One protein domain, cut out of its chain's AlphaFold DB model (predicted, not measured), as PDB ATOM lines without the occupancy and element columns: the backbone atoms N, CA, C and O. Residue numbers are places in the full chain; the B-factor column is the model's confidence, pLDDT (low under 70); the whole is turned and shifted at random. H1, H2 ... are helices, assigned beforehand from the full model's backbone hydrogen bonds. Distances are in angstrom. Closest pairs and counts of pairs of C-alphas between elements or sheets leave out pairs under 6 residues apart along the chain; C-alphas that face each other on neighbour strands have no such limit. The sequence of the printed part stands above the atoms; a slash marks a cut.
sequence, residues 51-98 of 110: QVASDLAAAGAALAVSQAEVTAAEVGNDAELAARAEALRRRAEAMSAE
ATOM      1  N   GLN A  51     203.355 -13.792 384.418       91.88
ATOM      2  CA  GLN A  51     202.891 -12.519 383.861       91.88
ATOM      3  C   GLN A  51     203.411 -12.345 382.434       91.88
ATOM      4  O   GLN A  51     202.635 -12.039 381.534       91.88
ATOM      5  N   VAL A  52     204.698 -12.622 382.206       92.31
ATOM      6  CA  VAL A  52     205.300 -12.563 380.864       92.31
ATOM      7  C   VAL A  52     204.619 -13.543 379.909       92.31
ATOM      8  O   VAL A  52     204.320 -13.186 378.768       92.31
ATOM      9  N   ALA A  53     204.329 -14.762 380.369       94.19
ATOM     10  CA  ALA A  53     203.616 -15.753 379.568       94.19
ATOM     11  C   ALA A  53     202.192 -15.286 379.211       94.19
ATOM     12  O   ALA A  53     201.769 -15.414 378.059       94.19
ATOM     13  N   SER A  54     201.474 -14.704 380.175       95.56
ATOM     14  CA  SER A  54     200.136 -14.145 379.963       95.56
ATOM     15  C   SER A  54     200.147 -12.962 378.990       95.56
ATOM     16  O   SER A  54     199.315 -12.910 378.083       95.56
ATOM     17  N   ASP A  55     201.089 -12.033 379.140       94.12
ATOM     18  CA  ASP A  55     201.214 -10.856 378.272       94.12
ATOM     19  C   ASP A  55     201.541 -11.261 376.838       94.12
ATOM     20  O   ASP A  55     200.941 -10.747 375.890       94.12
ATOM     21  N   LEU A  56     202.436 -12.238 376.667       94.25
ATOM     22  CA  LEU A  56     202.767 -12.778 375.354       94.25
ATOM     23  C   LEU A  56     201.561 -13.467 374.703       94.25
ATOM     24  O   LEU A  56     201.309 -13.268 373.514       94.25
ATOM     25  N   ALA A  57     200.791 -14.243 375.470       96.38
ATOM     26  CA  ALA A  57     199.577 -14.883 374.973       96.38
ATOM     27  C   ALA A  57     198.518 -13.849 374.551       96.38
ATOM     28  O   ALA A  57     197.921 -13.976 373.480       96.38
ATOM     29  N   ALA A  58     198.321 -12.798 375.352       95.12
ATOM     30  CA  ALA A  58     197.395 -11.712 375.043       95.12
ATOM     31  C   ALA A  58     197.830 -10.925 373.796       95.12
ATOM     32  O   ALA A  58     197.015 -10.681 372.903       95.12
ATOM     33  N   ALA A  59     199.118 -10.584 373.697       93.44
ATOM     34  CA  ALA A  59     199.681  -9.924 372.524       93.44
ATOM     35  C   ALA A  59     199.527 -10.791 371.265       93.44
ATOM     36  O   ALA A  59     199.110 -10.291 370.221       93.44
ATOM     37  N   GLY A  60     199.792 -12.097 371.367       91.25
ATOM     38  CA  GLY A  60     199.598 -13.048 370.274       91.25
ATOM     39  C   GLY A  60     198.141 -13.136 369.813       91.25
ATOM     40  O   GLY A  60     197.880 -13.119 368.611       91.25
ATOM     41  N   ALA A  61     197.187 -13.163 370.746       91.50
ATOM     42  CA  ALA A  61     195.762 -13.155 370.423       91.50
ATOM     43  C   ALA A  61     195.338 -11.855 369.719       91.50
ATOM     44  O   ALA A  61     194.634 -11.911 368.710       91.50
ATOM     45  N   ALA A  62     195.807 -10.698 370.196       85.94
ATOM     46  CA  ALA A  62     195.547  -9.412 369.553       85.94
ATOM     47  C   ALA A  62     196.110  -9.372 368.121       85.94
ATOM     48  O   ALA A  62     195.413  -8.971 367.191       85.94
ATOM     49  N   LEU A  63     197.335  -9.869 367.926       85.81
ATOM     50  CA  LEU A  63     197.965  -9.934 366.607       85.81
ATOM     51  C   LEU A  63     197.248 -10.901 365.656       85.81
ATOM     52  O   LEU A  63     197.168 -10.641 364.458       85.81
ATOM     53  N   ALA A  64     196.740 -12.023 366.169       81.12
ATOM     54  CA  ALA A  64     195.976 -12.987 365.382       81.12
ATOM     55  C   ALA A  64     194.648 -12.396 364.887       81.12
ATOM     56  O   ALA A  64     194.265 -12.637 363.744       81.12
ATOM     57  N   VAL A  65     193.978 -11.579 365.709       71.62
ATOM     58  CA  VAL A  65     192.790 -10.815 365.288       71.62
ATOM     59  C   VAL A  65     193.165  -9.808 364.200       71.62
ATOM     60  O   VAL A  65     192.530  -9.798 363.149       71.62
ATOM     61  N   SER A  66     194.251  -9.052 364.381       68.44
ATOM     62  CA  SER A  66     194.723  -8.113 363.357       68.44
ATOM     63  C   SER A  66     195.109  -8.797 362.042       68.44
ATOM     64  O   SER A  66     194.899  -8.220 360.987       68.44
ATOM     65  N   GLN A  67     195.628 -10.028 362.067       63.00
ATOM     66  CA  GLN A  67     195.889 -10.822 360.854       63.00
ATOM     67  C   GLN A  67     194.621 -11.396 360.207       63.00
ATOM     68  O   GLN A  67     194.619 -11.693 359.017       63.00
ATOM     69  N   ALA A  68     193.545 -11.595 360.968       63.06
ATOM     70  CA  ALA A  68     192.259 -11.981 360.393       63.06
ATOM     71  C   ALA A  68     191.591 -10.795 359.675       63.06
ATOM     72  O   ALA A  68     190.909 -10.995 358.672       63.06
ATOM     73  N   GLU A  69     191.805  -9.575 360.176       65.31
ATOM     74  CA  GLU A  69     191.335  -8.326 359.567       65.31
ATOM     75  C   GLU A  69     192.227  -7.882 358.399       65.31
ATOM     76  O   GLU A  69     191.714  -7.501 357.353       65.31
ATOM     77  N   VAL A  70     193.550  -7.984 358.552       62.94
ATOM     78  CA  VAL A  70     194.549  -7.743 357.505       62.94
ATOM     79  C   VAL A  70     194.790  -9.049 356.765       62.94
ATOM     80  O   VAL A  70     195.653  -9.853 357.123       62.94
ATOM     81  N   THR A  71     194.014  -9.282 355.713       60.44
ATOM     82  CA  THR A  71     194.179 -10.499 354.918       60.44
ATOM     83  C   THR A  71     195.536 -10.503 354.203       60.44
ATOM     84  O   THR A  71     196.050  -9.463 353.787       60.44
ATOM     85  N   ALA A  72     196.109 -11.688 353.964       58.78
ATOM     86  CA  ALA A  72     197.305 -11.831 353.124       58.78
ATOM     87  C   ALA A  72     197.130 -11.212 351.716       58.78
ATOM     88  O   ALA A  72     198.114 -10.892 351.059       58.78
ATOM     89  N   ALA A  73     195.885 -11.005 351.267       56.38
ATOM     90  CA  ALA A  73     195.553 -10.321 350.021       56.38
ATOM     91  C   ALA A  73     195.771  -8.793 350.076       56.38
ATOM     92  O   ALA A  73     196.123  -8.207 349.056       56.38
ATOM     93  N   GLU A  74     195.622  -8.146 351.238       59.12
ATOM     94  CA  GLU A  74     195.914  -6.709 351.423       59.12
ATOM     95  C   GLU A  74     197.407  -6.434 351.628       59.12
ATOM     96  O   GLU A  74     197.912  -5.397 351.198       59.12
ATOM     97  N   VAL A  75     198.137  -7.378 352.228       61.59
ATOM     98  CA  VAL A  75     199.608  -7.320 352.333       61.59
ATOM     99  C   VAL A  75     200.281  -7.725 351.011       61.59
ATOM    100  O   VAL A  75     201.401  -7.302 350.741       61.59
ATOM    101  N   GLY A  76     199.598  -8.512 350.176       60.62
ATOM    102  CA  GLY A  76     200.162  -9.227 349.027       60.62
ATOM    103  C   GLY A  76     199.805  -8.688 347.642       60.62
ATOM    104  O   GLY A  76     199.824  -9.459 346.682       60.62
ATOM    105  N   ASN A  77     199.479  -7.401 347.473       76.12
ATOM    106  CA  ASN A  77     199.489  -6.841 346.119       76.12
ATOM    107  C   ASN A  77     200.938  -6.563 345.695       76.12
ATOM    108  O   ASN A  77     201.402  -5.422 345.697       76.12
ATOM    109  N   ASP A  78     201.660  -7.626 345.338       79.25
ATOM    110  CA  ASP A  78     203.069  -7.584 344.932       79.25
ATOM    111  C   ASP A  78     203.319  -6.570 343.809       79.25
ATOM    112  O   ASP A  78     204.360  -5.914 343.774       79.25
ATOM    113  N   ALA A  79     202.343  -6.386 342.915       85.75
ATOM    114  CA  ALA A  79     202.415  -5.388 341.856       85.75
ATOM    115  C   ALA A  79     202.378  -3.954 342.410       85.75
ATOM    116  O   ALA A  79     203.142  -3.095 341.967       85.75
ATOM    117  N   GLU A  80     201.529  -3.687 343.404       87.50
ATOM    118  CA  GLU A  80     201.480  -2.392 344.084       87.50
ATOM    119  C   GLU A  80     202.745  -2.138 344.916       87.50
ATOM    120  O   GLU A  80     203.299  -1.036 344.877       87.50
ATOM    121  N   LEU A  81     203.254  -3.157 345.614       87.81
ATOM    122  CA  LEU A  81     204.521  -3.076 346.344       87.81
ATOM    123  C   LEU A  81     205.697  -2.801 345.403       87.81
ATOM    124  O   LEU A  81     206.510  -1.918 345.683       87.81
ATOM    125  N   ALA A  82     205.765  -3.490 344.262       91.44
ATOM    126  CA  ALA A  82     206.777  -3.254 343.239       91.44
ATOM    127  C   ALA A  82     206.683  -1.833 342.664       91.44
ATOM    128  O   ALA A  82     207.705  -1.158 342.528       91.44
ATOM    129  N   ALA A  83     205.469  -1.342 342.393       94.19
ATOM    130  CA  ALA A  83     205.248   0.021 341.916       94.19
ATOM    131  C   ALA A  83     205.692   1.076 342.946       94.19
ATOM    132  O   ALA A  83     206.341   2.063 342.586       94.19
ATOM    133  N   ARG A  84     205.394   0.860 344.234       93.25
ATOM    134  CA  ARG A  84     205.841   1.731 345.335       93.25
ATOM    135  C   ARG A  84     207.361   1.703 345.496       93.25
ATOM    136  O   ARG A  84     207.972   2.762 345.620       93.25
ATOM    137  N   ALA A  85     207.976   0.522 345.449       95.88
ATOM    138  CA  ALA A  85     209.428   0.372 345.518       95.88
ATOM    139  C   ALA A  85     210.123   1.107 344.362       95.88
ATOM    140  O   ALA A  85     211.110   1.807 344.575       95.88
ATOM    141  N   GLU A  86     209.573   1.018 343.152       97.62
ATOM    142  CA  GLU A  86     210.105   1.723 341.987       97.62
ATOM    143  C   GLU A  86     209.940   3.244 342.088       97.62
ATOM    144  O   GLU A  86     210.845   4.008 341.754       97.62
ATOM    145  N   ALA A  87     208.804   3.718 342.604       97.44
ATOM    146  CA  ALA A  87     208.619   5.137 342.893       97.44
ATOM    147  C   ALA A  87     209.641   5.657 343.921       97.44
ATOM    148  O   ALA A  87     210.170   6.757 343.754       97.44
ATOM    149  N   LEU A  88     209.954   4.861 344.950       96.94
ATOM    150  CA  LEU A  88     210.968   5.196 345.953       96.94
ATOM    151  C   LEU A  88     212.379   5.248 345.355       96.94
ATOM    152  O   LEU A  88     213.102   6.201 345.642       96.94
ATOM    153  N   ARG A  89     212.754   4.291 344.495       97.50
ATOM    154  CA  ARG A  89     214.057   4.300 343.801       97.50
ATOM    155  C   ARG A  89     214.225   5.545 342.939       97.50
ATOM    156  O   ARG A  89     215.189   6.277 343.133       97.50
ATOM    157  N   ARG A  90     213.240   5.858 342.090       97.94
ATOM    158  CA  ARG A  90     213.272   7.070 341.251       97.94
ATOM    159  C   ARG A  90     213.394   8.348 342.073       97.94
ATOM    160  O   ARG A  90     214.107   9.269 341.687       97.94
ATOM    161  N   ARG A  91     212.716   8.419 343.223       96.31
ATOM    162  CA  ARG A  91     212.839   9.564 344.134       96.31
ATOM    163  C   ARG A  91     214.232   9.652 344.759       96.31
ATOM    164  O   ARG A  91     214.755  10.754 344.880       96.31
ATOM    165  N   ALA A  92     214.814   8.525 345.163       96.00
ATOM    166  CA  ALA A  92     216.163   8.487 345.719       96.00
ATOM    167  C   ALA A  92     217.220   8.889 344.677       96.00
ATOM    168  O   ALA A  92     218.139   9.631 345.006       96.00
ATOM    169  N   GLU A  93     217.059   8.465 343.424       95.81
ATOM    170  CA  GLU A  93     217.920   8.868 342.305       95.81
ATOM    171  C   GLU A  93     217.801  10.363 341.995       95.81
ATOM    172  O   GLU A  93     218.814  11.035 341.831       95.81
ATOM    173  N   ALA A  94     216.582  10.910 341.971       94.12
ATOM    174  CA  ALA A  94     216.384  12.351 341.813       94.12
ATOM    175  C   ALA A  94     217.067  13.135 342.945       94.12
ATOM    176  O   ALA A  94     217.782  14.098 342.692       94.12
ATOM    177  N   MET A  95     216.915  12.670 344.188       91.31
ATOM    178  CA  MET A  95     217.550  13.291 345.350       91.31
ATOM    179  C   MET A  95     219.080  13.186 345.297       91.31
ATOM    180  O   MET A  95     219.765  14.149 345.631       91.31
ATOM    181  N   SER A  96     219.639  12.053 344.856       87.69
ATOM    182  CA  SER A  96     221.094  11.902 344.733       87.69
ATOM    183  C   SER A  96     221.669  12.747 343.598       87.69
ATOM    184  O   SER A  96     222.774  13.257 343.737       87.69
ATOM    185  N   ALA A  97     220.913  12.953 342.516       87.94
ATOM    186  CA  ALA A  97     221.297  13.843 341.426       87.94
ATOM    187  C   ALA A  97     221.249  15.329 341.827       87.94
ATOM    188  O   ALA A  97     222.045  16.122 341.329       87.94
ATOM    189  N   GLU A  98     220.333  15.710 342.721       84.75
ATOM    190  CA  GLU A  98     220.260  17.061 343.299       84.75
ATOM    191  C   GLU A  98     221.331  17.299 344.373       84.75
ATOM    192  O   GLU A  98     221.762  18.434 344.590       84.75
TER     193      GLU A  98
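This is residues 51 to 98 of the 110 residues of an uncharacterized protein of Paracoccus denitrificans (UniProt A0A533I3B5). Two long helices, H3 and H1, make a wide, open V, with the short helix H2 at its foot and no contact between the arms. The printed part has 48 residues with three named helices, in the order H1, H2, H3, and no named strand; the class is all helix. It is extended, with a radius of gyration of the C-alphas of 18.4 A and spans of 53 by 25 by 9 A.

Start with H3, residues 78 to 98, which is apart from H2, residues 72 to 75. H2 and H1, residues 51 to 69, meet only through their link. H1 and H3 are apart. In H1 and H3 every O i to N i+4 pair is within hydrogen-bond range; H2 is too short for such a pair.

Find C-alpha 78 at (203.069, -7.584, 344.932); from there H3 runs 30.1 A to C-alpha 98 at (220.260, 17.061, 343.299). H1 begins at C-alpha 51, (202.891, -12.519, 383.861), and runs 27.2 A; H2 measures 5.1 A.

The C-alphas farthest apart, of Gln 51 and Ala 97, are 53.2 A apart. The printed part has no cut, and both links are tight. Look at residues 66 to 76 for pLDDT under 70.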